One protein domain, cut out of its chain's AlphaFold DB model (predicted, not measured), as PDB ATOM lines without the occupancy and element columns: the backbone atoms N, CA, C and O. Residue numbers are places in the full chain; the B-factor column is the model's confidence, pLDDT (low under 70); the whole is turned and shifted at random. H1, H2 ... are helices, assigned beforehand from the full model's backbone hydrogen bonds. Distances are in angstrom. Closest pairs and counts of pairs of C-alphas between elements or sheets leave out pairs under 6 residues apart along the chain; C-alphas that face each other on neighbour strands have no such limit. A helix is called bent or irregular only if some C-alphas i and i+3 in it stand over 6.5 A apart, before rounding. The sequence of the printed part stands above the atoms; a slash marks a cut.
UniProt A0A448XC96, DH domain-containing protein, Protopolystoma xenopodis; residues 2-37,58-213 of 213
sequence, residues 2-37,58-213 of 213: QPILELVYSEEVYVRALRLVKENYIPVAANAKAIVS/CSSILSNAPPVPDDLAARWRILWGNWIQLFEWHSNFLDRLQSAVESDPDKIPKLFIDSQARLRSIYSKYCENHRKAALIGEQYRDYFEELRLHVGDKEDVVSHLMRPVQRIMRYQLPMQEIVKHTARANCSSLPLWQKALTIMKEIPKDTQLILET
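Overview. This is residues 2 to 37 and 58 to 213 of the 213 residues of the protein "DH domain-containing protein" of Protopolystoma xenopodis (UniProt A0A448XC96). An elongated bundle of helices: H1, H5, H6a, H6b, H8, H9 and H10 make the body, with H8 and H9 following each other nearly end to end beside H1. H7 runs across one end, where H2, H3 and H4 also lie. The 192 printed residues hold ten named helices, H1 to H10 in order, and no named strand; the class is all helix. The whole is compact, with a radius of gyration of the C-alphas of 18.8 A, and spans 63 by 38 by 24 A.

Along the chain. H1, residues 2 to 24, begins at C-alpha 2 (-48.163, -14.650, -16.153) and is 32.9 A long. H2 has residues 28 to 37, H3 58 to 62, H4 70 to 80, and H5 83 to 103, 30.1 A. H6, residues 105 to 139, was assigned as one helix by its hydrogen bonds but is bent: C-alphas 114 and 117 are 7.6 A apart. Its arms are H6a, residues 105 to 114, and H6b, residues 117 to 139, 33.7 A, with a kink of 43 degrees near residue 129. H7 has residues 141 to 151, H8 157 to 170, H9 172 to 184, and H10 190 to 211, 32.7 A, ending at C-alpha 211 (-44.598, 17.303, -6.909). H4, H6a and H6b are irregular, and H8 only just, with C-alphas 161 and 164 6.9 A apart.

Arrangement. H1 touches H5 at a shallow tilt of 31 degrees, opposite ways, closest at the C-alphas of Leu 18 and Phe 87, 5.6 A. With residues 3 to 7 alone it touches H9, closest at C-alphas 3 and 178, 5.8 A. H5 and H6a form a hairpin, closest at C-alphas 100 and 108, 6.1 A. The lines of H6a and H6b are about perpendicular, at 74 degrees. H6b touches H8, closest at C-alphas 137 and 158, 5.7 A, and, with residues 129 to 137 alone, H4, closest at C-alphas 79 and 133, 4.2 A. H9 and H10 form a hairpin at 18 degrees, closest at C-alphas 172 and 200, 5.7 A. H3 only just touches H1, with 3 pairs of C-alphas within 8 A, closest at 24 and 61, 7.1 A. H2 is close to but not clearly touching H4, closest at C-alphas 29 and 73, 6.0 A; so is H7 to H8, closest at C-alphas 144 and 157, 6.4 A. In H1, H5, H7 and H9 every O i to N i+4 pair is within hydrogen-bond range; the counts are 5 of 6 in H2, 5 of 7 in H4, 4 of 6 in H6a, 17 of 19 in H6b, 8 of 10 in H8, 15 of 18 in H10 and 0 of 1 in H3, which has 0 of 2 O i to N i+3 pairs within range.

Size, cuts and confidence. The C-alphas farthest apart, of Ser 37 and Asn 186, are 65.3 A apart. Residues 38 to 57 are not printed, and C-alphas 37 and 58 are 21.0 A apart across this cut. Of the links printed whole, H3 to H4 is short, the others are tight. The mean pLDDT of the printed part is 88.0; residues 30 to 37, 58 to 63 and 207 to 213 are under 70.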
ATOM      1  N   GLN A   2     -49.129 -15.540 -15.481       80.50
ATOM      2  CA  GLN A   2     -48.163 -14.650 -16.153       80.50
ATOM      3  C   GLN A   2     -48.125 -13.184 -15.645       80.50
ATOM      4  O   GLN A   2     -47.036 -12.735 -15.296       80.50
ATOM      5  N   PRO A   3     -49.255 -12.477 -15.426       84.12
ATOM      6  CA  PRO A   3     -49.216 -11.100 -14.905       84.12
ATOM      7  C   PRO A   3     -48.706 -10.976 -13.456       84.12
ATOM      8  O   PRO A   3     -48.158  -9.949 -13.060       84.12
ATOM      9  N   ILE A   4     -48.881 -12.026 -12.646       86.31
ATOM     10  CA  ILE A   4     -48.381 -12.070 -11.264       86.31
ATOM     11  C   ILE A   4     -46.860 -12.266 -11.265       86.31
ATOM     12  O   ILE A   4     -46.155 -11.614 -10.500       86.31
ATOM     13  N   LEU A   5     -46.344 -13.121 -12.152       89.62
ATOM     14  CA  LEU A   5     -44.902 -13.313 -12.311       89.62
ATOM     15  C   LEU A   5     -44.219 -12.037 -12.817       89.62
ATOM     16  O   LEU A   5     -43.161 -11.674 -12.312       89.62
ATOM     17  N   GLU A   6     -44.846 -11.309 -13.743       90.44
ATOM     18  CA  GLU A   6     -44.364  -9.995 -14.188       90.44
ATOM     19  C   GLU A   6     -44.322  -8.972 -13.043       90.44
ATOM     20  O   GLU A   6     -43.355  -8.216 -12.918       90.44
ATOM     21  N   LEU A   7     -45.333  -8.970 -12.167       91.75
ATOM     22  CA  LEU A   7     -45.347  -8.121 -10.976       91.75
ATOM     23  C   LEU A   7     -44.147  -8.422 -10.066       91.75
ATOM     24  O   LEU A   7     -43.422  -7.489  -9.717       91.75
ATOM     25  N   VAL A   8     -43.909  -9.696  -9.740       94.00
ATOM     26  CA  VAL A   8     -42.784 -10.144  -8.894       94.00
ATOM     27  C   VAL A   8     -41.448  -9.792  -9.535       94.00
ATOM     28  O   VAL A   8     -40.609  -9.169  -8.895       94.00
ATOM     29  N   TYR A   9     -41.270 -10.127 -10.814       93.88
ATOM     30  CA  TYR A   9     -40.046  -9.830 -11.552       93.88
ATOM     31  C   TYR A   9     -39.748  -8.329 -11.557       93.88
ATOM     32  O   TYR A   9     -38.628  -7.900 -11.284       93.88
ATOM     33  N   SER A  10     -40.767  -7.503 -11.805       94.50
ATOM     34  CA  SER A  10     -40.601  -6.051 -11.789       94.50
ATOM     35  C   SER A  10     -40.256  -5.506 -10.396       94.50
ATOM     36  O   SER A  10     -39.542  -4.509 -10.300       94.50
ATOM     37  N   GLU A  11     -40.754  -6.136  -9.324       96.25
ATOM     38  CA  GLU A  11     -40.418  -5.790  -7.936       96.25
ATOM     39  C   GLU A  11     -38.970  -6.159  -7.627       96.25
ATOM     40  O   GLU A  11     -38.228  -5.342  -7.093       96.25
ATOM     41  N   GLU A  12     -38.541  -7.349  -8.036       96.81
ATOM     42  CA  GLU A  12     -37.179  -7.825  -7.838       96.81
ATOM     43  C   GLU A  12     -36.157  -6.930  -8.546       96.81
ATOM     44  O   GLU A  12     -35.180  -6.489  -7.939       96.81
ATOM     45  N   VAL A  13     -36.406  -6.589  -9.814       95.75
ATOM     46  CA  VAL A  13     -35.569  -5.646 -10.572       95.75
ATOM     47  C   VAL A  13     -35.489  -4.292  -9.865       95.75
ATOM     48  O   VAL A  13     -34.412  -3.703  -9.780       95.75
ATOM     49  N   TYR A  14     -36.605  -3.809  -9.321       96.50
ATOM     50  CA  TYR A  14     -36.638  -2.546  -8.596       96.50
ATOM     51  C   TYR A  14     -35.858  -2.604  -7.272       96.50
ATOM     52  O   TYR A  14     -35.046  -1.716  -7.007       96.50
ATOM     53  N   VAL A  15     -36.015  -3.665  -6.477       97.50
ATOM     54  CA  VAL A  15     -35.254  -3.873  -5.232       97.50
ATOM     55  C   VAL A  15     -33.753  -3.956  -5.508       97.50
ATOM     56  O   VAL A  15     -32.969  -3.366  -4.764       97.50
ATOM     57  N   ARG A  16     -33.333  -4.623  -6.592       96.62
ATOM     58  CA  ARG A  16     -31.919  -4.658  -7.003       96.62
ATOM     59  C   ARG A  16     -31.383  -3.261  -7.325       96.62
ATOM     60  O   ARG A  16     -30.286  -2.933  -6.887       96.62
ATOM     61  N   ALA A  17     -32.155  -2.427  -8.020       95.62
ATOM     62  CA  ALA A  17     -31.761  -1.044  -8.293       95.62
ATOM     63  C   ALA A  17     -31.645  -0.209  -7.000       95.62
ATOM     64  O   ALA A  17     -30.661   0.499  -6.805       95.62
ATOM     65  N   LEU A  18     -32.595  -0.345  -6.066       96.88
ATOM     66  CA  LEU A  18     -32.509   0.317  -4.757       96.88
ATOM     67  C   LEU A  18     -31.279  -0.132  -3.956       96.88
ATOM     68  O   LEU A  18     -30.636   0.689  -3.291       96.88
ATOM     69  N   ARG A  19     -30.955  -1.429  -4.025       96.44
ATOM     70  CA  ARG A  19     -29.783  -2.027  -3.378       96.44
ATOM     71  C   ARG A  19     -28.483  -1.462  -3.935       96.44
ATOM     72  O   ARG A  19     -27.625  -1.083  -3.145       96.44
ATOM     73  N   LEU A  20     -28.372  -1.355  -5.261       95.12
ATOM     74  CA  LEU A  20     -27.197  -0.805  -5.941       95.12
ATOM     75  C   LEU A  20     -26.821   0.565  -5.365       95.12
ATOM     76  O   LEU A  20     -25.679   0.773  -4.963       95.12
ATOM     77  N   VAL A  21     -27.798   1.463  -5.244       95.38
ATOM     78  CA  VAL A  21     -27.600   2.795  -4.660       95.38
ATOM     79  C   VAL A  21     -27.212   2.717  -3.182       95.38
ATOM     80  O   VAL A  21     -26.262   3.374  -2.752       95.38
ATOM     81  N   LYS A  22     -27.909   1.887  -2.396       94.69
ATOM     82  CA  LYS A  22     -27.627   1.705  -0.965       94.69
ATOM     83  C   LYS A  22     -26.202   1.216  -0.703       94.69
ATOM     84  O   LYS A  22     -25.613   1.619   0.294       94.69
ATOM     85  N   GLU A  23     -25.687   0.327  -1.540       92.38
ATOM     86  CA  GLU A  23     -24.404  -0.343  -1.311       92.38
ATOM     87  C   GLU A  23     -23.230   0.398  -1.946       92.38
ATOM     88  O   GLU A  23     -22.152   0.411  -1.362       92.38
ATOM     89  N   ASN A  24     -23.438   1.066  -3.085       91.88
ATOM     90  CA  ASN A  24     -22.333   1.623  -3.872       91.88
ATOM     91  C   ASN A  24     -22.287   3.150  -3.887       91.88
ATOM     92  O   ASN A  24     -21.215   3.715  -4.065       91.88
ATOM     93  N   TYR A  25     -23.417   3.829  -3.675       92.56
ATOM     94  CA  TYR A  25     -23.461   5.291  -3.688       92.56
ATOM     95  C   TYR A  25     -23.510   5.852  -2.272       92.56
ATOM     96  O   TYR A  25     -22.628   6.609  -1.882       92.56
ATOM     97  N   ILE A  26     -24.503   5.461  -1.465       92.19
ATOM     98  CA  ILE A  26     -24.729   6.032  -0.123       92.19
ATOM     99  C   ILE A  26     -23.481   5.992   0.787       92.19
ATOM    100  O   ILE A  26     -23.225   7.008   1.445       92.19
ATOM    101  N   PRO A  27     -22.685   4.904   0.840       90.19
ATOM    102  CA  PRO A  27     -21.554   4.811   1.765       90.19
ATOM    103  C   PRO A  27     -20.344   5.677   1.382       90.19
ATOM    104  O   PRO A  27     -19.495   5.933   2.236       90.19
ATOM    105  N   VAL A  28     -20.266   6.180   0.143       86.69
ATOM    106  CA  VAL A  28     -19.096   6.920  -0.369       86.69
ATOM    107  C   VAL A  28     -18.789   8.159   0.483       86.69
ATOM    108  O   VAL A  28     -17.639   8.392   0.857       86.69
ATOM    109  N   ALA A  29     -19.812   8.907   0.910       80.62
ATOM    110  CA  ALA A  29     -19.605  10.077   1.771       80.62
ATOM    111  C   ALA A  29     -19.243   9.736   3.228       80.62
ATOM    112  O   ALA A  29     -18.644  10.565   3.915       80.62
ATOM    113  N   ALA A  30     -19.590   8.542   3.722       69.69
ATOM    114  CA  ALA A  30     -19.165   8.098   5.051       69.69
ATOM    115  C   ALA A  30     -17.657   7.792   5.065       69.69
ATOM    116  O   ALA A  30     -16.959   8.171   6.006       69.69
ATOM    117  N   ASN A  31     -17.143   7.202   3.982       57.28
ATOM    118  CA  ASN A  31     -15.716   6.923   3.826       57.28
ATOM    119  C   ASN A  31     -14.875   8.173   3.549       57.28
ATOM    120  O   ASN A  31     -13.758   8.252   4.053       57.28
ATOM    121  N   ALA A  32     -15.406   9.185   2.854       57.50
ATOM    122  CA  ALA A  32     -14.711  10.468   2.697       57.50
ATOM    123  C   ALA A  32     -14.365  11.108   4.059       57.50
ATOM    124  O   ALA A  32     -13.249  11.583   4.259       57.50
ATOM    125  N   LYS A  33     -15.272  11.025   5.045       52.91
ATOM    126  CA  LYS A  33     -15.013  11.500   6.417       52.91
ATOM    127  C   LYS A  33     -13.986  10.644   7.166       52.91
ATOM    128  O   LYS A  33     -13.194  11.184   7.938       52.91
ATOM    129  N   ALA A  34     -13.970   9.330   6.941       52.28
ATOM    130  CA  ALA A  34     -13.001   8.427   7.563       52.28
ATOM    131  C   ALA A  34     -11.574   8.630   7.017       52.28
ATOM    132  O   ALA A  34     -10.627   8.654   7.795       52.28
ATOM    133  N   ILE A  35     -11.415   8.856   5.707       48.72
ATOM    134  CA  ILE A  35     -10.103   9.065   5.067       48.72
ATOM    135  C   ILE A  35      -9.468  10.392   5.512       48.72
ATOM    136  O   ILE A  35      -8.294  10.409   5.882       48.72
ATOM    137  N   VAL A  36     -10.246  11.480   5.582       48.88
ATOM    138  CA  VAL A  36      -9.763  12.788   6.076       48.88
ATOM    139  C   VAL A  36      -9.284  12.701   7.537       48.88
ATOM    140  O   VAL A  36      -8.275  13.309   7.910       48.88
ATOM    141  N   SER A  37      -9.949  11.872   8.346       43.97
ATOM    142  CA  SER A  37      -9.590  11.636   9.752       43.97
ATOM    143  C   SER A  37      -8.293  10.826   9.922       43.97
ATOM    144  O   SER A  37      -7.619  10.964  10.937       43.97
ATOM    145  N   CYS A  58     -17.392  -5.892  -0.877       41.75
ATOM    146  CA  CYS A  58     -17.984  -4.544  -0.738       41.75
ATOM    147  C   CYS A  58     -16.922  -3.478  -0.390       41.75
ATOM    148  O   CYS A  58     -17.120  -2.291  -0.637       41.75
ATOM    149  N   SER A  59     -15.770  -3.897   0.142       48.00
ATOM    150  CA  SER A  59     -14.634  -3.030   0.452       48.00
ATOM    151  C   SER A  59     -13.844  -2.571  -0.784       48.00
ATOM    152  O   SER A  59     -13.184  -1.539  -0.701       48.00
ATOM    153  N   SER A  60     -13.902  -3.270  -1.930       50.62
ATOM    154  CA  SER A  60     -13.074  -2.929  -3.104       50.62
ATOM    155  C   SER A  60     -13.673  -1.851  -4.008       50.62
ATOM    156  O   SER A  60     -12.925  -1.143  -4.671       50.62
ATOM    157  N   ILE A  61     -15.001  -1.689  -4.036       53.72
ATOM    158  CA  ILE A  61     -15.641  -0.580  -4.774       53.72
ATOM    159  C   ILE A  61     -15.466   0.736  -4.002       53.72
ATOM    160  O   ILE A  61     -15.372   1.805  -4.590       53.72
ATOM    161  N   LEU A  62     -15.355   0.681  -2.674       58.97
ATOM    162  CA  LEU A  62     -15.132   1.873  -1.855       58.97
ATOM    163  C   LEU A  62     -13.668   2.333  -1.839       58.97
ATOM    164  O   LEU A  62     -13.406   3.515  -1.616       58.97
ATOM    165  N   SER A  63     -12.712   1.431  -2.078       61.38
ATOM    166  CA  SER A  63     -11.316   1.807  -2.291       61.38
ATOM    167  C   SER A  63     -11.174   2.464  -3.666       61.38
ATOM    168  O   SER A  63     -11.365   1.797  -4.678       61.38
ATOM    169  N   ASN A  64     -10.820   3.752  -3.694       70.75
ATOM    170  CA  ASN A  64     -10.610   4.594  -4.888       70.75
ATOM    171  C   ASN A  64     -11.852   5.271  -5.496       70.75
ATOM    172  O   ASN A  64     -11.771   5.761  -6.619       70.75
ATOM    173  N   ALA A  65     -12.975   5.352  -4.775       81.19
ATOM    174  CA  ALA A  65     -14.082   6.207  -5.212       81.19
ATOM    175  C   ALA A  65     -13.645   7.692  -5.283       81.19
ATOM    176  O   ALA A  65     -12.818   8.111  -4.461       81.19
ATOM    177  N   PRO A  66     -14.189   8.497  -6.220       84.00
ATOM    178  CA  PRO A  66     -13.868   9.918  -6.307       84.00
ATOM    179  C   PRO A  66     -14.191  10.631  -4.980       84.00
ATOM    180  O   PRO A  66     -15.207  10.323  -4.344       84.00
ATOM    181  N   PRO A  67     -13.339  11.567  -4.523       85.94
ATOM    182  CA  PRO A  67     -13.552  12.260  -3.260       85.94
ATOM    183  C   PRO A  67     -14.823  13.112  -3.325       85.94
ATOM    184  O   PRO A  67     -15.023  13.883  -4.262       85.94
ATOM    185  N   VAL A  68     -15.683  12.987  -2.312       88.81
ATOM    186  CA  VAL A  68     -16.940  13.747  -2.252       88.81
ATOM    187  C   VAL A  68     -16.633  15.220  -1.960       88.81
ATOM    188  O   VAL A  68     -16.013  15.490  -0.932       88.81
ATOM    189  N   PRO A  69     -17.096  16.180  -2.783       90.88
ATOM    190  CA  PRO A  69     -16.973  17.603  -2.469       90.88
ATOM    191  C   PRO A  69     -17.630  17.947  -1.123       90.88
ATOM    192  O   PRO A  69     -18.738  17.487  -0.845       90.88
ATOM    193  N   ASP A  70     -17.003  18.799  -0.307       88.44
ATOM    194  CA  ASP A  70     -17.485  19.114   1.053       88.44
ATOM    195  C   ASP A  70     -18.926  19.655   1.081       88.44
ATOM    196  O   ASP A  70     -19.742  19.250   1.916       88.44
ATOM    197  N   ASP A  71     -19.274  20.523   0.127       90.81
ATOM    198  CA  ASP A  71     -20.632  21.066  -0.014       90.81
ATOM    199  C   ASP A  71     -21.657  19.974  -0.392       90.81
ATOM    200  O   ASP A  71     -22.791  19.961   0.097       90.81
ATOM    201  N   LEU A  72     -21.247  18.972  -1.177       92.00
ATOM    202  CA  LEU A  72     -22.085  17.808  -1.469       92.00
ATOM    203  C   LEU A  72     -22.222  16.903  -0.235       92.00
ATOM    204  O   LEU A  72     -23.321  16.433   0.072       92.00
ATOM    205  N   ALA A  73     -21.142  16.698   0.522       90.38
ATOM    206  CA  ALA A  73     -21.158  15.910   1.752       90.38
ATOM    207  C   ALA A  73     -22.093  16.517   2.817       90.38
ATOM    208  O   ALA A  73     -22.792  15.780   3.521       90.38
ATOM    209  N   ALA A  74     -22.179  17.850   2.903       90.06
ATOM    210  CA  ALA A  74     -23.135  18.549   3.766       90.06
ATOM    211  C   ALA A  74     -24.598  18.311   3.347       90.06
ATOM    212  O   ALA A  74     -25.501  18.266   4.189       90.06
ATOM    213  N   ARG A  75     -24.840  18.101   2.048       92.94
ATOM    214  CA  ARG A  75     -26.168  17.881   1.453       92.94
ATOM    215  C   ARG A  75     -26.510  16.406   1.221       92.94
ATOM    216  O   ARG A  75     -27.618  16.101   0.781       92.94
ATOM    217  N   TRP A  76     -25.632  15.480   1.609       92.12
ATOM    218  CA  TRP A  76     -25.773  14.037   1.365       92.12
ATOM    219  C   TRP A  76     -27.080  13.443   1.896       92.12
ATOM    220  O   TRP A  76     -27.744  12.648   1.232       92.12
ATOM    221  N   ARG A  77     -27.500  13.880   3.091       92.12
ATOM    222  CA  ARG A  77     -28.769  13.449   3.697       92.12
ATOM    223  C   ARG A  77     -29.985  13.928   2.900       92.12
ATOM    224  O   ARG A  77     -31.002  13.248   2.893       92.12
ATOM    225  N   ILE A  78     -29.889  15.090   2.255       93.50
ATOM    226  CA  ILE A  78     -30.962  15.645   1.421       93.50
ATOM    227  C   ILE A  78     -31.033  14.882   0.100       93.50
ATOM    228  O   ILE A  78     -32.123  14.557  -0.344       93.50
ATOM    229  N   LEU A  79     -29.891  14.538  -0.500       94.19
ATOM    230  CA  LEU A  79     -29.855  13.763  -1.739       94.19
ATOM    231  C   LEU A  79     -30.556  12.405  -1.590       94.19
ATOM    232  O   LEU A  79     -31.454  12.081  -2.361       94.19
ATOM    233  N   TRP A  80     -30.185  11.630  -0.571       94.81
ATOM    234  CA  TRP A  80     -30.719  10.276  -0.398       94.81
ATOM    235  C   TRP A  80     -32.015  10.228   0.419       94.81
ATOM    236  O   TRP A  80     -32.757   9.253   0.330       94.81
ATOM    237  N   GLY A  81     -32.330  11.262   1.205       94.69
ATOM    238  CA  GLY A  81     -33.591  11.368   1.942       94.69
ATOM    239  C   GLY A  81     -33.927  10.106   2.744       94.69
ATOM    240  O   GLY A  81     -33.165   9.672   3.607       94.69
ATOM    241  N   ASN A  82     -35.080   9.499   2.447       96.00
ATOM    242  CA  ASN A  82     -35.548   8.247   3.049       96.00
ATOM    243  C   ASN A  82     -35.284   6.995   2.182       96.00
ATOM    244  O   ASN A  82     -36.011   6.009   2.316       96.00
ATOM    245  N   TRP A  83     -34.248   6.993   1.333       96.50
ATOM    246  CA  TRP A  83     -33.899   5.867   0.449       96.50
ATOM    247  C   TRP A  83     -33.784   4.524   1.177       96.50
ATOM    248  O   TRP A  83     -34.297   3.512   0.709       96.50
ATOM    249  N   ILE A  84     -33.154   4.511   2.356       95.81
ATOM    250  CA  ILE A  84     -33.001   3.285   3.155       95.81
ATOM    251  C   ILE A  84     -34.366   2.718   3.566       95.81
ATOM    252  O   ILE A  84     -34.590   1.519   3.440       95.81
ATOM    253  N   GLN A  85     -35.314   3.579   3.953       96.81
ATOM    254  CA  GLN A  85     -36.667   3.143   4.315       96.81
ATOM    255  C   GLN A  85     -37.426   2.573   3.110       96.81
ATOM    256  O   GLN A  85     -38.164   1.601   3.266       96.81
ATOM    257  N   LEU A  86     -37.244   3.157   1.917       96.81
ATOM    258  CA  LEU A  86     -37.771   2.598   0.667       96.81
ATOM    259  C   LEU A  86     -37.191   1.205   0.417       96.81
ATOM    260  O   LEU A  86     -37.945   0.251   0.247       96.81
ATOM    261  N   PHE A  87     -35.863   1.080   0.432       97.81
ATOM    262  CA  PHE A  87     -35.178  -0.186   0.190       97.81
ATOM    263  C   PHE A  87     -35.629  -1.290   1.153       97.81
ATOM    264  O   PHE A  87     -35.971  -2.384   0.707       97.81
ATOM    265  N   GLU A  88     -35.658  -1.013   2.456       97.50
ATOM    266  CA  GLU A  88     -36.056  -1.991   3.473       97.50
ATOM    267  C   GLU A  88     -37.509  -2.427   3.300       97.50
ATOM    268  O   GLU A  88     -37.811  -3.621   3.345       97.50
ATOM    269  N   TRP A  89     -38.411  -1.472   3.056       97.50
ATOM    270  CA  TRP A  89     -39.820  -1.782   2.842       97.50
ATOM    271  C   TRP A  89     -40.023  -2.636   1.590       97.50
ATOM    272  O   TRP A  89     -40.706  -3.652   1.666       97.50
ATOM    273  N   HIS A  90     -39.407  -2.261   0.465       97.81
ATOM    274  CA  HIS A  90     -39.547  -2.990  -0.797       97.81
ATOM    275  C   HIS A  90     -38.886  -4.368  -0.749       97.81
ATOM    276  O   HIS A  90     -39.443  -5.320  -1.284       97.81
ATOM    277  N   SER A  91     -37.754  -4.508  -0.055       97.69
ATOM    278  CA  SER A  91     -37.120  -5.816   0.157       97.69
ATOM    279  C   SER A  91     -38.044  -6.744   0.946       97.69
ATOM    280  O   SER A  91     -38.338  -7.846   0.497       97.69
ATOM    281  N   ASN A  92     -38.608  -6.268   2.062       97.31
ATOM    282  CA  ASN A  92     -39.561  -7.061   2.840       97.31
ATOM    283  C   ASN A  92     -40.858  -7.358   2.067       97.31
ATOM    284  O   ASN A  92     -41.443  -8.432   2.207       97.31
ATOM    285  N   PHE A  93     -41.329  -6.402   1.266       96.56
ATOM    286  CA  PHE A  93     -42.508  -6.584   0.429       96.56
ATOM    287  C   PHE A  93     -42.276  -7.648  -0.649       96.56
ATOM    288  O   PHE A  93     -43.149  -8.492  -0.846       96.56
ATOM    289  N   LEU A  94     -41.105  -7.650  -1.292       97.00
ATOM    290  CA  LEU A  94     -40.703  -8.661  -2.267       97.00
ATOM    291  C   LEU A  94     -40.691 -10.063  -1.654       97.00
ATOM    292  O   LEU A  94     -41.305 -10.957  -2.229       97.00
ATOM    293  N   ASP A  95     -40.083 -10.239  -0.478       96.50
ATOM    294  CA  ASP A  95     -40.028 -11.541   0.203       96.50
ATOM    295  C   ASP A  95     -41.443 -12.080   0.484       96.50
ATOM    296  O   ASP A  95     -41.774 -13.235   0.203       96.50
ATOM    297  N   ARG A  96     -42.330 -11.210   0.990       96.06
ATOM    298  CA  ARG A  96     -43.743 -11.549   1.235       96.06
ATOM    299  C   ARG A  96     -44.492 -11.858  -0.059       96.06
ATOM    300  O   ARG A  96     -45.350 -12.738  -0.063       96.06
ATOM    301  N   LEU A  97     -44.196 -11.132  -1.135       95.00
ATOM    302  CA  LEU A  97     -44.819 -11.321  -2.441       95.00
ATOM    303  C   LEU A  97     -44.399 -12.659  -3.061       95.00
ATOM    304  O   LEU A  97     -45.267 -13.404  -3.502       95.00
ATOM    305  N   GLN A  98     -43.105 -12.987  -3.047       95.12
ATOM    306  CA  GLN A  98     -42.577 -14.273  -3.518       95.12
ATOM    307  C   GLN A  98     -43.182 -15.438  -2.727       95.12
ATOM    308  O   GLN A  98     -43.749 -16.354  -3.320       95.12
ATOM    309  N   SER A  99     -43.190 -15.339  -1.394       95.06
ATOM    310  CA  SER A  99     -43.805 -16.349  -0.527       95.06
ATOM    311  C   SER A  99     -45.301 -16.536  -0.815       95.06
ATOM    312  O   SER A  99     -45.788 -17.667  -0.856       95.06
ATOM    313  N   ALA A 100     -46.048 -15.453  -1.060       93.38
ATOM    314  CA  ALA A 100     -47.463 -15.547  -1.420       93.38
ATOM    315  C   ALA A 100     -47.687 -16.183  -2.800       93.38
ATOM    316  O   ALA A 100     -48.652 -16.917  -2.968       93.38
ATOM    317  N   VAL A 101     -46.809 -15.950  -3.777       92.44
ATOM    318  CA  VAL A 101     -46.917 -16.579  -5.105       92.44
ATOM    319  C   VAL A 101     -46.720 -18.091  -5.033       92.44
ATOM    320  O   VAL A 101     -47.414 -18.820  -5.736       92.44
ATOM    321  N   GLU A 102     -45.808 -18.557  -4.182       90.88
ATOM    322  CA  GLU A 102     -45.532 -19.986  -3.995       90.88
ATOM    323  C   GLU A 102     -46.591 -20.696  -3.145       90.88
ATOM    324  O   GLU A 102     -46.940 -21.840  -3.425       90.88
ATOM    325  N   SER A 103     -47.107 -20.031  -2.106       92.44
ATOM    326  CA  SER A 103     -48.035 -20.648  -1.153       92.44
ATOM    327  C   SER A 103     -49.512 -20.451  -1.496       92.44
ATOM    328  O   SER A 103     -50.274 -21.414  -1.487       92.44
ATOM    329  N   ASP A 104     -49.942 -19.213  -1.743       89.25
ATOM    330  CA  ASP A 104     -51.350 -18.851  -1.918       89.25
ATOM    331  C   ASP A 104     -51.498 -17.498  -2.652       89.25
ATOM    332  O   ASP A 104     -51.544 -16.429  -2.018       89.25
ATOM    333  N   PRO A 105     -51.591 -17.522  -3.997       86.88
ATOM    334  CA  PRO A 105     -51.680 -16.316  -4.819       86.88
ATOM    335  C   PRO A 105     -52.900 -15.430  -4.529       86.88
ATOM    336  O   PRO A 105     -52.866 -14.227  -4.807       86.88
ATOM    337  N   ASP A 106     -53.966 -15.976  -3.934       86.75
ATOM    338  CA  ASP A 106     -55.171 -15.215  -3.589       86.75
ATOM    339  C   ASP A 106     -54.956 -14.278  -2.388       86.75
ATOM    340  O   ASP A 106     -55.754 -13.362  -2.160       86.75
ATOM    341  N   LYS A 107     -53.842 -14.422  -1.654       89.88
ATOM    342  CA  LYS A 107     -53.433 -13.492  -0.584       89.88
ATOM    343  C   LYS A 107     -52.708 -12.248  -1.090       89.88
ATOM    344  O   LYS A 107     -52.623 -11.265  -0.350       89.88
ATOM    345  N   ILE A 108     -52.220 -12.239  -2.330       93.19
ATOM    346  CA  ILE A 108     -51.448 -11.116  -2.886       93.19
ATOM    347  C   ILE A 108     -52.207  -9.776  -2.810       93.19
ATOM    348  O   ILE A 108     -51.614  -8.799  -2.348       93.19
ATOM    349  N   PRO A 109     -53.510  -9.678  -3.152       93.75
ATOM    350  CA  PRO A 109     -54.269  -8.435  -2.992       93.75
ATOM    351  C   PRO A 109     -54.243  -7.890  -1.569       93.75
ATOM    352  O   PRO A 109     -54.138  -6.683  -1.352       93.75
ATOM    353  N   LYS A 110     -54.330  -8.793  -0.589       93.62
ATOM    354  CA  LYS A 110     -54.352  -8.436   0.823       93.62
ATOM    355  C   LYS A 110     -53.014  -7.842   1.260       93.62
ATOM    356  O   LYS A 110     -53.020  -6.873   2.009       93.62
ATOM    357  N   LEU A 111     -51.890  -8.320   0.714       94.94
ATOM    358  CA  LEU A 111     -50.575  -7.715   0.959       94.94
ATOM    359  C   LEU A 111     -50.544  -6.229   0.577       94.94
ATOM    360  O   LEU A 111     -50.005  -5.422   1.335       94.94
ATOM    361  N   PHE A 112     -51.132  -5.853  -0.562       94.75
ATOM    362  CA  PHE A 112     -51.203  -4.453  -0.993       94.75
ATOM    363  C   PHE A 112     -52.138  -3.620  -0.119       94.75
ATOM    364  O   PHE A 112     -51.774  -2.517   0.285       94.75
ATOM    365  N   ILE A 113     -53.315  -4.161   0.209       94.94
ATOM    366  CA  ILE A 113     -54.298  -3.487   1.067       94.94
ATOM    367  C   ILE A 113     -53.695  -3.203   2.448       94.94
ATOM    368  O   ILE A 113     -53.708  -2.061   2.901       94.94
ATOM    369  N   ASP A 114     -53.106  -4.215   3.085       94.62
ATOM    370  CA  ASP A 114     -52.533  -4.098   4.431       94.62
ATOM    371  C   ASP A 114     -51.326  -3.146   4.456       94.62
ATOM    372  O   ASP A 114     -51.035  -2.517   5.475       94.62
ATOM    373  N   SER A 115     -50.623  -3.003   3.328       93.69
ATOM    374  CA  SER A 115     -49.429  -2.162   3.247       93.69
ATOM    375  C   SER A 115     -49.701  -0.718   2.803       93.69
ATOM    376  O   SER A 115     -48.776   0.097   2.825       93.69
ATOM    377  N   GLN A 116     -50.950  -0.369   2.462       92.38
ATOM    378  CA  GLN A 116     -51.358   0.943   1.940       92.38
ATOM    379  C   GLN A 116     -50.831   2.119   2.771       92.38
ATOM    380  O   GLN A 116     -50.177   3.015   2.238       92.38
ATOM    381  N   ALA A 117     -51.113   2.131   4.077       91.94
ATOM    382  CA  ALA A 117     -50.787   3.266   4.941       91.94
ATOM    383  C   ALA A 117     -49.271   3.509   5.019       91.94
ATOM    384  O   ALA A 117     -48.802   4.648   4.939       91.94
ATOM    385  N   ARG A 118     -48.496   2.423   5.126       93.56
ATOM    386  CA  ARG A 118     -47.033   2.485   5.196       93.56
ATOM    387  C   ARG A 118     -46.435   2.918   3.865       93.56
ATOM    388  O   ARG A 118     -45.577   3.797   3.853       93.56
ATOM    389  N   LEU A 119     -46.933   2.359   2.764       93.06
ATOM    390  CA  LEU A 119     -46.508   2.717   1.418       93.06
ATOM    391  C   LEU A 119     -46.757   4.206   1.141       93.06
ATOM    392  O   LEU A 119     -45.832   4.924   0.768       93.06
ATOM    393  N   ARG A 120     -47.964   4.701   1.441       91.81
ATOM    394  CA  ARG A 120     -48.321   6.121   1.300       91.81
ATOM    395  C   ARG A 120     -47.392   7.031   2.106       91.81
ATOM    396  O   ARG A 120     -46.915   8.032   1.585       91.81
ATOM    397  N   SER A 121     -47.099   6.675   3.358       93.00
ATOM    398  CA  SER A 121     -46.211   7.470   4.217       93.00
ATOM    399  C   SER A 121     -44.779   7.550   3.678       93.00
ATOM    400  O   SER A 121     -44.182   8.627   3.678       93.00
ATOM    401  N   ILE A 122     -44.228   6.427   3.205       94.56
ATOM    402  CA  ILE A 122     -42.865   6.371   2.660       94.56
ATOM    403  C   ILE A 122     -42.760   7.208   1.380       94.56
ATOM    404  O   ILE A 122     -41.822   7.995   1.245       94.56
ATOM    405  N   TYR A 123     -43.728   7.075   0.470       93.44
ATOM    406  CA  TYR A 123     -43.702   7.785  -0.809       93.44
ATOM    407  C   TYR A 123     -44.023   9.278  -0.688       93.44
ATOM    408  O   TYR A 123     -43.402  10.058  -1.399       93.44
ATOM    409  N   SER A 124     -44.886   9.700   0.248       91.38
ATOM    410  CA  SER A 124     -45.097  11.132   0.543       91.38
ATOM    411  C   SER A 124     -43.773  11.808   0.893       91.38
ATOM    412  O   SER A 124     -43.341  12.729   0.207       91.38
ATOM    413  N   LYS A 125     -43.058  11.259   1.884       91.81
ATOM    414  CA  LYS A 125     -41.760  11.788   2.328       91.81
ATOM    415  C   LYS A 125     -40.716  11.791   1.214       91.81
ATOM    416  O   LYS A 125     -39.921  12.723   1.123       91.81
ATOM    417  N   TYR A 126     -40.705  10.748   0.383       94.25
ATOM    418  CA  TYR A 126     -39.761  10.664  -0.725       94.25
ATOM    419  C   TYR A 126     -40.036  11.741  -1.777       94.25
ATOM    420  O   TYR A 126     -39.119  12.466  -2.153       94.25
ATOM    421  N   CYS A 127     -41.290  11.896  -2.209       91.44
ATOM    422  CA  CYS A 127     -41.676  12.877  -3.222       91.44
ATOM    423  C   CYS A 127     -41.460  14.325  -2.751       91.44
ATOM    424  O   CYS A 127     -40.938  15.130  -3.518       91.44
ATOM    425  N   GLU A 128     -41.748  14.640  -1.482       90.12
ATOM    426  CA  GLU A 128     -41.454  15.956  -0.879       90.12
ATOM    427  C   GLU A 128     -39.962  16.325  -0.977       90.12
ATOM    428  O   GLU A 128     -39.591  17.485  -1.182       90.12
ATOM    429  N   ASN A 129     -39.084  15.330  -0.829       92.38
ATOM    430  CA  ASN A 129     -37.638  15.514  -0.893       92.38
ATOM    431  C   ASN A 129     -37.080  15.421  -2.325       92.38
ATOM    432  O   ASN A 129     -36.033  16.001  -2.620       92.38
ATOM    433  N   HIS A 130     -37.780  14.726  -3.221       90.56
ATOM    434  CA  HIS A 130     -37.292  14.362  -4.545       90.56
ATOM    435  C   HIS A 130     -36.860  15.573  -5.383       90.56
ATOM    436  O   HIS A 130     -35.775  15.543  -5.957       90.56
ATOM    437  N   ARG A 131     -37.625  16.678  -5.383       89.88
ATOM    438  CA  ARG A 131     -37.252  17.901  -6.124       89.88
ATOM    439  C   ARG A 131     -35.882  18.445  -5.700       89.88
ATOM    440  O   ARG A 131     -35.088  18.856  -6.539       89.88
ATOM    441  N   LYS A 132     -35.592  18.433  -4.394       92.94
ATOM    442  CA  LYS A 132     -34.305  18.892  -3.847       92.94
ATOM    443  C   LYS A 132     -33.184  17.919  -4.205       92.94
ATOM    444  O   LYS A 132     -32.107  18.357  -4.593       92.94
ATOM    445  N   ALA A 133     -33.448  16.618  -4.099       94.69
ATOM    446  CA  ALA A 133     -32.495  15.577  -4.466       94.69
ATOM    447  C   ALA A 133     -32.121  15.638  -5.955       94.69
ATOM    448  O   ALA A 133     -30.938  15.609  -6.278       94.69
ATOM    449  N   ALA A 134     -33.104  15.796  -6.846       92.94
ATOM    450  CA  ALA A 134     -32.885  15.928  -8.284       92.94
ATOM    451  C   ALA A 134     -32.028  17.158  -8.622       92.94
ATOM    452  O   ALA A 134     -31.077  17.047  -9.387       92.94
ATOM    453  N   LEU A 135     -32.299  18.305  -7.984       94.25
ATOM    454  CA  LEU A 135     -31.490  19.514  -8.163       94.25
ATOM    455  C   LEU A 135     -30.032  19.307  -7.725       94.25
ATOM    456  O   LEU A 135     -29.121  19.748  -8.417       94.25
ATOM    457  N   ILE A 136     -29.802  18.631  -6.594       95.00
ATOM    458  CA  ILE A 136     -28.446  18.299  -6.131       95.00
ATOM    459  C   ILE A 136     -27.769  17.338  -7.119       95.00
ATOM    460  O   ILE A 136     -26.616  17.559  -7.476       95.00
ATOM    461  N   GLY A 137     -28.476  16.302  -7.581       93.75
ATOM    462  CA  GLY A 137     -27.956  15.348  -8.564       93.75
ATOM    463  C   GLY A 137     -27.503  16.025  -9.859       93.75
ATOM    464  O   GLY A 137     -26.419  15.727 -10.348       93.75
ATOM    465  N   GLU A 138     -28.280  16.987 -10.361       94.44
ATOM    466  CA  GLU A 138     -27.919  17.771 -11.549       94.44
ATOM    467  C   GLU A 138     -26.781  18.764 -11.290       94.44
ATOM    468  O   GLU A 138     -25.880  18.899 -12.113       94.44
ATOM    469  N   GLN A 139     -26.773  19.436 -10.134       95.69
ATOM    470  CA  GLN A 139     -25.707  20.379  -9.779       95.69
ATOM    471  C   GLN A 139     -24.331  19.703  -9.702       95.69
ATOM    472  O   GLN A 139     -23.322  20.331 -10.015       95.69
ATOM    473  N   TYR A 140     -24.287  18.438  -9.284       95.06
ATOM    474  CA  TYR A 140     -23.060  17.647  -9.154       95.06
ATOM    475  C   TYR A 140     -22.963  16.537 -10.200       95.06
ATOM    476  O   TYR A 140     -22.368  15.491  -9.934       95.06
ATOM    477  N   ARG A 141     -23.548  16.759 -11.382       93.88
ATOM    478  CA  ARG A 141     -23.575  15.784 -12.475       93.88
ATOM    479  C   ARG A 141     -22.189  15.212 -12.778       93.88
ATOM    480  O   ARG A 141     -22.071  13.998 -12.873       93.88
ATOM    481  N   ASP A 142     -21.158  16.053 -12.850       94.44
ATOM    482  CA  ASP A 142     -19.791  15.621 -13.179       94.44
ATOM    483  C   ASP A 142     -19.223  14.642 -12.138       94.44
ATOM    484  O   ASP A 142     -18.734  13.571 -12.487       94.44
ATOM    485  N   TYR A 143     -19.383  14.945 -10.844       94.75
ATOM    486  CA  TYR A 143     -18.977  14.039  -9.763       94.75
ATOM    487  C   TYR A 143     -19.747  12.709  -9.816       94.75
ATOM    488  O   TYR A 143     -19.170  11.634  -9.640       94.75
ATOM    489  N   PHE A 144     -21.062  12.764 -10.051       95.12
ATOM    490  CA  PHE A 144     -21.873  11.552 -10.135       95.12
ATOM    491  C   PHE A 144     -21.585  10.733 -11.389       95.12
ATOM    492  O   PHE A 144     -21.734   9.517 -11.334       95.12
ATOM    493  N   GLU A 145     -21.146  11.357 -12.478       94.50
ATOM    494  CA  GLU A 145     -20.694  10.668 -13.682       94.50
ATOM    495  C   GLU A 145     -19.383   9.913 -13.428       94.50
ATOM    496  O   GLU A 145     -19.287   8.730 -13.754       94.50
ATOM    497  N   GLU A 146     -18.409  10.536 -12.760       93.88
ATOM    498  CA  GLU A 146     -17.182   9.851 -12.334       93.88
ATOM    499  C   GLU A 146     -17.487   8.673 -11.400       93.88
ATOM    500  O   GLU A 146     -16.981   7.564 -11.595       93.88
ATOM    501  N   LEU A 147     -18.366   8.880 -10.414       92.88
ATOM    502  CA  LEU A 147     -18.780   7.821  -9.498       92.88
ATOM    503  C   LEU A 147     -19.533   6.696 -10.226       92.88
ATOM    504  O   LEU A 147     -19.304   5.523  -9.938       92.88
ATOM    505  N   ARG A 148     -20.400   7.032 -11.188       94.12
ATOM    506  CA  ARG A 148     -21.136   6.066 -12.019       94.12
ATOM    507  C   ARG A 148     -20.178   5.170 -12.796       94.12
ATOM    508  O   ARG A 148     -20.342   3.949 -12.779       94.12
ATOM    509  N   LEU A 149     -19.165   5.759 -13.436       93.06
ATOM    510  CA  LEU A 149     -18.128   5.023 -14.162       93.06
ATOM    511  C   LEU A 149     -17.324   4.112 -13.227       93.06
ATOM    512  O   LEU A 149     -17.083   2.957 -13.570       93.06
ATOM    513  N   HIS A 150     -16.975   4.599 -12.035       90.31
ATOM    514  CA  HIS A 150     -16.257   3.825 -11.017       90.31
ATOM    515  C   HIS A 150     -17.055   2.617 -10.507       90.31
ATOM    516  O   HIS A 150     -16.515   1.522 -10.370       90.31
ATOM    517  N   VAL A 151     -18.357   2.790 -10.271       89.81
ATOM    518  CA  VAL A 151     -19.267   1.706  -9.858       89.81
ATOM    519  C   VAL A 151     -19.604   0.764 -11.029       89.81
ATOM    520  O   VAL A 151     -20.084  -0.349 -10.812       89.81
ATOM    521  N   GLY A 152     -19.339   1.170 -12.277       91.31
ATOM    522  CA  GLY A 152     -19.724   0.425 -13.478       91.31
ATOM    523  C   GLY A 152     -21.235   0.450 -13.728       91.31
ATOM    524  O   GLY A 152     -21.800  -0.488 -14.298       91.31
ATOM    525  N   ASP A 153     -21.903   1.503 -13.265       92.62
ATOM    526  CA  ASP A 153     -23.344   1.661 -13.363       92.62
ATOM    527  C   ASP A 153     -23.752   2.218 -14.736       92.62
ATOM    528  O   ASP A 153     -23.067   3.030 -15.358       92.62
ATOM    529  N   LYS A 154     -24.888   1.745 -15.245       90.94
ATOM    530  CA  LYS A 154     -25.390   2.114 -16.574       90.94
ATOM    531  C   LYS A 154     -26.267   3.354 -16.534       90.94
ATOM    532  O   LYS A 154     -26.392   4.024 -17.555       90.94
ATOM    533  N   GLU A 155     -26.863   3.654 -15.389       92.25
ATOM    534  CA  GLU A 155     -27.794   4.766 -15.221       92.25
ATOM    535  C   GLU A 155     -27.179   5.882 -14.388       92.25
ATOM    536  O   GLU A 155     -26.373   5.636 -13.494       92.25
ATOM    537  N   ASP A 156     -27.554   7.120 -14.696       94.00
ATOM    538  CA  ASP A 156     -27.127   8.274 -13.918       94.00
ATOM    539  C   ASP A 156     -27.871   8.373 -12.574       94.00
ATOM    540  O   ASP A 156     -28.916   7.755 -12.333       94.00
ATOM    541  N   VAL A 157     -27.316   9.178 -11.666       94.00
ATOM    542  CA  VAL A 157     -27.881   9.374 -10.324       94.00
ATOM    543  C   VAL A 157     -29.313   9.915 -10.378       94.00
ATOM    544  O   VAL A 157     -30.153   9.533  -9.566       94.00
ATOM    545  N   VAL A 158     -29.619  10.784 -11.345       93.81
ATOM    546  CA  VAL A 158     -30.936  11.417 -11.470       93.81
ATOM    547  C   VAL A 158     -31.978  10.378 -11.884       93.81
ATOM    548  O   VAL A 158     -33.060  10.327 -11.297       93.81
ATOM    549  N   SER A 159     -31.639   9.478 -12.806       94.62
ATOM    550  CA  SER A 159     -32.471   8.342 -13.199       94.62
ATOM    551  C   SER A 159     -32.746   7.430 -12.013       94.62
ATOM    552  O   SER A 159     -33.903   7.069 -11.788       94.62
ATOM    553  N   HIS A 160     -31.734   7.129 -11.191       94.81
ATOM    554  CA  HIS A 160     -31.941   6.387  -9.942       94.81
ATOM    555  C   HIS A 160     -32.920   7.094  -9.008       94.81
ATOM    556  O   HIS A 160     -33.870   6.468  -8.534       94.81
ATOM    557  N   LEU A 161     -32.765   8.403  -8.800       94.56
ATOM    558  CA  LEU A 161     -33.673   9.201  -7.969       94.56
ATOM    559  C   LEU A 161     -35.110   9.238  -8.516       94.56
ATOM    560  O   LEU A 161     -36.060   9.341  -7.733       94.56
ATOM    561  N   MET A 162     -35.299   9.116  -9.831       93.69
ATOM    562  CA  MET A 162     -36.617   9.035 -10.468       93.69
ATOM    563  C   MET A 162     -37.284   7.661 -10.326       93.69
ATOM    564  O   MET A 162     -38.515   7.574 -10.389       93.69
ATOM    565  N   ARG A 163     -36.521   6.574 -10.131       94.06
ATOM    566  CA  ARG A 163     -37.057   5.199 -10.111       94.06
ATOM    567  C   ARG A 163     -38.195   4.997  -9.107       94.06
ATOM    568  O   ARG A 163     -39.191   4.397  -9.515       94.06
ATOM    569  N   PRO A 164     -38.135   5.481  -7.849       94.31
ATOM    570  CA  PRO A 164     -39.258   5.325  -6.927       94.31
ATOM    571  C   PRO A 164     -40.524   6.032  -7.418       94.31
ATOM    572  O   PRO A 164     -41.594   5.424  -7.452       94.31
ATOM    573  N   VAL A 165     -40.407   7.272  -7.904       92.38
ATOM    574  CA  VAL A 165     -41.547   8.022  -8.463       92.38
ATOM    575  C   VAL A 165     -42.183   7.246  -9.621       92.38
ATOM    576  O   VAL A 165     -43.399   7.074  -9.683       92.38
ATOM    577  N   GLN A 166     -41.364   6.675 -10.505       92.38
ATOM    578  CA  GLN A 166     -41.856   5.832 -11.593       92.38
ATOM    579  C   GLN A 166     -42.480   4.524 -11.086       92.38
ATOM    580  O   GLN A 166     -43.485   4.069 -11.640       92.38
ATOM    581  N   ARG A 167     -41.910   3.903 -10.046       94.75
ATOM    582  CA  ARG A 167     -42.386   2.629  -9.495       94.75
ATOM    583  C   ARG A 167     -43.807   2.761  -8.973       94.75
ATOM    584  O   ARG A 167     -44.664   1.968  -9.366       94.75
ATOM    585  N   ILE A 168     -44.070   3.779  -8.151       91.69
ATOM    586  CA  ILE A 168     -45.394   3.960  -7.550       91.69
ATOM    587  C   ILE A 168     -46.472   4.202  -8.612       91.69
ATOM    588  O   ILE A 168     -47.553   3.625  -8.529       91.69
ATOM    589  N   MET A 169     -46.143   4.934  -9.683       89.38
ATOM    590  CA  MET A 169     -47.051   5.190 -10.808       89.38
ATOM    591  C   MET A 169     -47.353   3.950 -11.663       89.38
ATOM    592  O   MET A 169     -48.402   3.890 -12.314       89.38
ATOM    593  N   ARG A 170     -46.442   2.968 -11.696       89.12
ATOM    594  CA  ARG A 170     -46.513   1.801 -12.592       89.12
ATOM    595  C   ARG A 170     -47.137   0.559 -11.963       89.12
ATOM    596  O   ARG A 170     -47.576  -0.301 -12.720       89.12
ATOM    597  N   TYR A 171     -47.255   0.463 -10.634       89.56
ATOM    598  CA  TYR A 171     -47.879  -0.699  -9.968       89.56
ATOM    599  C   TYR A 171     -49.284  -1.028 -10.481       89.56
ATOM    600  O   TYR A 171     -49.659  -2.195 -10.564       89.56
ATOM    601  N   GLN A 172     -50.057  -0.009 -10.860       88.31
ATOM    602  CA  GLN A 172     -51.407  -0.199 -11.382       88.31
ATOM    603  C   GLN A 172     -51.457  -0.977 -12.709       88.31
ATOM    604  O   GLN A 172     -52.498  -1.549 -13.008       88.31
ATOM    605  N   LEU A 173     -50.385  -1.007 -13.510       90.62
ATOM    606  CA  LEU A 173     -50.389  -1.639 -14.835       90.62
ATOM    607  C   LEU A 173     -50.515  -3.170 -14.752       90.62
ATOM    608  O   LEU A 173     -51.520  -3.692 -15.237       90.62
ATOM    609  N   PRO A 174     -49.597  -3.905 -14.083       89.81
ATOM    610  CA  PRO A 174     -49.756  -5.349 -13.920       89.81
ATOM    611  C   PRO A 174     -51.025  -5.687 -13.129       89.81
ATOM    612  O   PRO A 174     -51.698  -6.662 -13.440       89.81
ATOM    613  N   MET A 175     -51.424  -4.856 -12.159       91.00
ATOM    614  CA  MET A 175     -52.667  -5.069 -11.409       91.00
ATOM    615  C   MET A 175     -53.931  -4.966 -12.265       91.00
ATOM    616  O   MET A 175     -54.871  -5.724 -12.040       91.00
ATOM    617  N   GLN A 176     -53.976  -4.053 -13.240       91.56
ATOM    618  CA  GLN A 176     -55.095  -3.964 -14.183       91.56
ATOM    619  C   GLN A 176     -55.221  -5.243 -15.006       91.56
ATOM    620  O   GLN A 176     -56.330  -5.755 -15.161       91.56
ATOM    621  N   GLU A 177     -54.101  -5.779 -15.487       92.56
ATOM    622  CA  GLU A 177     -54.098  -7.052 -16.208       92.56
ATOM    623  C   GLU A 177     -54.516  -8.207 -15.294       92.56
ATOM    624  O   GLU A 177     -55.386  -8.991 -15.671       92.56
ATOM    625  N   ILE A 178     -54.016  -8.263 -14.055       90.50
ATOM    626  CA  ILE A 178     -54.452  -9.270 -13.078       90.50
ATOM    627  C   ILE A 178     -55.969  -9.200 -12.870       90.50
ATOM    628  O   ILE A 178     -56.636 -10.217 -13.025       90.50
ATOM    629  N   VAL A 179     -56.547  -8.019 -12.622       92.00
ATOM    630  CA  VAL A 179     -58.004  -7.851 -12.461       92.00
ATOM    631  C   VAL A 179     -58.770  -8.348 -13.691       92.00
ATOM    632  O   VAL A 179     -59.765  -9.057 -13.534       92.00
ATOM    633  N   LYS A 180     -58.315  -8.032 -14.912       91.06
ATOM    634  CA  LYS A 180     -58.944  -8.519 -16.155       91.06
ATOM    635  C   LYS A 180     -58.920 -10.046 -16.242       91.06
ATOM    636  O   LYS A 180     -59.927 -10.653 -16.603       91.06
ATOM    637  N   HIS A 181     -57.790 -10.670 -15.915       88.25
ATOM    638  CA  HIS A 181     -57.648 -12.126 -15.923       88.25
ATOM    639  C   HIS A 181     -58.507 -12.794 -14.841       88.25
ATOM    640  O   HIS A 181     -59.240 -13.733 -15.146       88.25
ATOM    641  N   THR A 182     -58.479 -12.275 -13.613       87.56
ATOM    642  CA  THR A 182     -59.268 -12.763 -12.470       87.56
ATOM    643  C   THR A 182     -60.774 -12.642 -12.732       87.56
ATOM    644  O   THR A 182     -61.530 -13.546 -12.383       87.56
ATOM    645  N   ALA A 183     -61.215 -11.574 -13.410       89.38
ATOM    646  CA  ALA A 183     -62.613 -11.392 -13.803       89.38
ATOM    647  C   ALA A 183     -63.066 -12.420 -14.848       89.38
ATOM    648  O   ALA A 183     -64.131 -13.012 -14.705       89.38
ATOM    649  N   ARG A 184     -62.242 -12.678 -15.874       89.44
ATOM    650  CA  ARG A 184     -62.531 -13.705 -16.893       89.44
ATOM    651  C   ARG A 184     -62.575 -15.116 -16.309       89.44
ATOM    652  O   ARG A 184     -63.350 -15.937 -16.780       89.44
ATOM    653  N   ALA A 185     -61.748 -15.387 -15.302       87.12
ATOM    654  CA  ALA A 185     -61.688 -16.675 -14.618       87.12
ATOM    655  C   ALA A 185     -62.771 -16.851 -13.531       87.12
ATOM    656  O   ALA A 185     -62.858 -17.922 -12.938       87.12
ATOM    657  N   ASN A 186     -63.588 -15.822 -13.272       85.00
ATOM    658  CA  ASN A 186     -64.623 -15.801 -12.236       85.00
ATOM    659  C   ASN A 186     -64.103 -16.190 -10.833       85.00
ATOM    660  O   ASN A 186     -64.770 -16.889 -10.069       85.00
ATOM    661  N   CYS A 187     -62.881 -15.758 -10.503       85.44
ATOM    662  CA  CYS A 187     -62.248 -16.069  -9.223       85.44
ATOM    663  C   CYS A 187     -62.882 -15.270  -8.075       85.44
ATOM    664  O   CYS A 187     -63.132 -14.067  -8.194       85.44
ATOM    665  N   SER A 188     -63.034 -15.910  -6.914       87.69
ATOM    666  CA  SER A 188     -63.578 -15.292  -5.695       87.69
ATOM    667  C   SER A 188     -62.718 -14.144  -5.147       87.69
ATOM    668  O   SER A 188     -63.228 -13.284  -4.431       87.69
ATOM    669  N   SER A 189     -61.433 -14.079  -5.515       88.12
ATOM    670  CA  SER A 189     -60.496 -13.018  -5.123       88.12
ATOM    671  C   SER A 189     -60.641 -11.717  -5.932       88.12
ATOM    672  O   SER A 189     -59.995 -10.718  -5.601       88.12
ATOM    673  N   LEU A 190     -61.516 -11.671  -6.949       90.69
ATOM    674  CA  LEU A 190     -61.745 -10.485  -7.788       90.69
ATOM    675  C   LEU A 190     -62.034  -9.194  -6.992       90.69
ATOM    676  O   LEU A 190     -61.391  -8.182  -7.291       90.69
ATOM    677  N   PRO A 191     -62.917  -9.181  -5.970       93.12
ATOM    678  CA  PRO A 191     -63.201  -7.957  -5.218       93.12
ATOM    679  C   PRO A 191     -61.972  -7.424  -4.472       93.12
ATOM    680  O   PRO A 191     -61.780  -6.212  -4.354       93.12
ATOM    681  N   LEU A 192     -61.099  -8.320  -3.998       94.12
ATOM    682  CA  LEU A 192     -59.861  -7.935  -3.324       94.12
ATOM    683  C   LEU A 192     -58.866  -7.329  -4.315       94.12
ATOM    684  O   LEU A 192     -58.273  -6.292  -4.021       94.12
ATOM    685  N   TRP A 193     -58.715  -7.928  -5.499       94.06
ATOM    686  CA  TRP A 193     -57.869  -7.389  -6.567       94.06
ATOM    687  C   TRP A 193     -58.337  -6.008  -7.037       94.06
ATOM    688  O   TRP A 193     -57.514  -5.112  -7.221       94.06
ATOM    689  N   GLN A 194     -59.648  -5.799  -7.177       94.19
ATOM    690  CA  GLN A 194     -60.215  -4.489  -7.508       94.19
ATOM    691  C   GLN A 194     -59.910  -3.451  -6.424       94.19
ATOM    692  O   GLN A 194     -59.467  -2.349  -6.744       94.19
ATOM    693  N   LYS A 195     -60.073  -3.811  -5.143       94.44
ATOM    694  CA  LYS A 195     -59.733  -2.928  -4.019       94.44
ATOM    695  C   LYS A 195     -58.244  -2.573  -4.000       94.44
ATOM    696  O   LYS A 195     -57.906  -1.398  -3.871       94.44
ATOM    697  N   ALA A 196     -57.362  -3.560  -4.162       94.81
ATOM    698  CA  ALA A 196     -55.918  -3.338  -4.240       94.81
ATOM    699  C   ALA A 196     -55.549  -2.410  -5.410       94.81
ATOM    700  O   ALA A 196     -54.764  -1.479  -5.235       94.81
ATOM    701  N   LEU A 197     -56.168  -2.601  -6.579       94.19
ATOM    702  CA  LEU A 197     -55.952  -1.738  -7.737       94.19
ATOM    703  C   LEU A 197     -56.389  -0.290  -7.473       94.19
ATOM    704  O   LEU A 197     -55.669   0.629  -7.856       94.19
ATOM    705  N   THR A 198     -57.541  -0.073  -6.834       93.81
ATOM    706  CA  THR A 198     -57.999   1.278  -6.467       93.81
ATOM    707  C   THR A 198     -56.977   1.974  -5.577       93.81
ATOM    708  O   THR A 198     -56.543   3.075  -5.901       93.81
ATOM    709  N   ILE A 199     -56.495   1.289  -4.537       92.12
ATOM    710  CA  ILE A 199     -55.461   1.814  -3.637       92.12
ATOM    711  C   ILE A 199     -54.201   2.214  -4.417       92.12
ATOM    712  O   ILE A 199     -53.695   3.325  -4.267       92.12
ATOM    713  N   MET A 200     -53.711   1.339  -5.298       92.00
ATOM    714  CA  MET A 200     -52.499   1.613  -6.078       92.00
ATOM    715  C   MET A 200     -52.680   2.699  -7.146       92.00
ATOM    716  O   MET A 200     -51.687   3.231  -7.638       92.00
ATOM    717  N   LYS A 201     -53.921   3.062  -7.495       89.50
ATOM    718  CA  LYS A 201     -54.240   4.229  -8.335       89.50
ATOM    719  C   LYS A 201     -54.301   5.536  -7.550       89.50
ATOM    720  O   LYS A 201     -54.083   6.592  -8.138       89.50
ATOM    721  N   GLU A 202     -54.637   5.478  -6.268       89.00
ATOM    722  CA  GLU A 202     -54.794   6.655  -5.410       89.00
ATOM    723  C   GLU A 202     -53.454   7.151  -4.868       89.00
ATOM    724  O   GLU A 202     -53.193   8.350  -4.921       89.00
ATOM    725  N   ILE A 203     -52.564   6.243  -4.446       86.00
ATOM    726  CA  ILE A 203     -51.261   6.622  -3.870       86.00
ATOM    727  C   ILE A 203     -50.466   7.570  -4.792       86.00
ATOM    728  O   ILE A 203     -50.005   8.600  -4.301       86.00
ATOM    729  N   PRO A 204     -50.326   7.310  -6.112       82.56
ATOM    730  CA  PRO A 204     -49.610   8.220  -6.999       82.56
ATOM    731  C   PRO A 204     -50.242   9.607  -7.085       82.56
ATOM    732  O   PRO A 204     -49.507  10.586  -7.101       82.56
ATOM    733  N   LYS A 205     -51.579   9.706  -7.113       78.69
ATOM    734  CA  LYS A 205     -52.294  10.989  -7.232       78.69
ATOM    735  C   LYS A 205     -52.027  11.884  -6.028       78.69
ATOM    736  O   LYS A 205     -51.719  13.059  -6.193       78.69
ATOM    737  N   ASP A 206     -52.059  11.292  -4.838       71.00
ATOM    738  CA  ASP A 206     -51.736  11.989  -3.594       71.00
ATOM    739  C   ASP A 206     -50.290  12.497  -3.596       71.00
ATOM    740  O   ASP A 206     -50.011  13.600  -3.139       71.00
ATOM    741  N   THR A 207     -49.363  11.700  -4.135       66.69
ATOM    742  CA  THR A 207     -47.946  12.076  -4.216       66.69
ATOM    743  C   THR A 207     -47.624  13.035  -5.363       66.69
ATOM    744  O   THR A 207     -46.666  13.791  -5.257       66.69
ATOM    745  N   GLN A 208     -48.395  13.024  -6.454       63.38
ATOM    746  CA  GLN A 208     -48.226  13.934  -7.591       63.38
ATOM    747  C   GLN A 208     -48.644  15.353  -7.234       63.38
ATOM    748  O   GLN A 208     -47.934  16.283  -7.600       63.38
ATOM    749  N   LEU A 209     -49.705  15.510  -6.435       59.00
ATOM    750  CA  LEU A 209     -50.094  16.814  -5.901       59.00
ATOM    751  C   LEU A 209     -48.909  17.503  -5.202       59.00
ATOM    752  O   LEU A 209     -48.697  18.695  -5.368       59.00
ATOM    753  N   ILE A 210     -48.078  16.732  -4.497       56.00
ATOM    754  CA  ILE A 210     -46.886  17.226  -3.795       56.00
ATOM    755  C   ILE A 210     -45.766  17.645  -4.762       56.00
ATOM    756  O   ILE A 210     -45.012  18.562  -4.456       56.00
ATOM    757  N   LEU A 211     -45.629  16.980  -5.913       58.16
ATOM    758  CA  LEU A 211     -44.598  17.303  -6.909       58.16
ATOM    759  C   LEU A 211     -44.941  18.556  -7.731       58.16
ATOM    760  O   LEU A 211     -44.031  19.193  -8.258       58.16
ATOM    761  N   GLU A 212     -46.227  18.901  -7.832       53.78
ATOM    762  CA  GLU A 212     -46.733  20.077  -8.555       53.78
ATOM    763  C   GLU A 212     -46.852  21.344  -7.680       53.78
ATOM    764  O   GLU A 212     -47.118  22.418  -8.219       53.78
ATOM    765  N   THR A 213     -46.639  21.240  -6.356       43.94
ATOM    766  CA  THR A 213     -46.695  22.377  -5.407       43.94
ATOM    767  C   THR A 213     -45.314  23.004  -5.159       43.94
ATOM    768  O   THR A 213     -45.234  24.247  -5.043       43.94
TER     769      THR A 213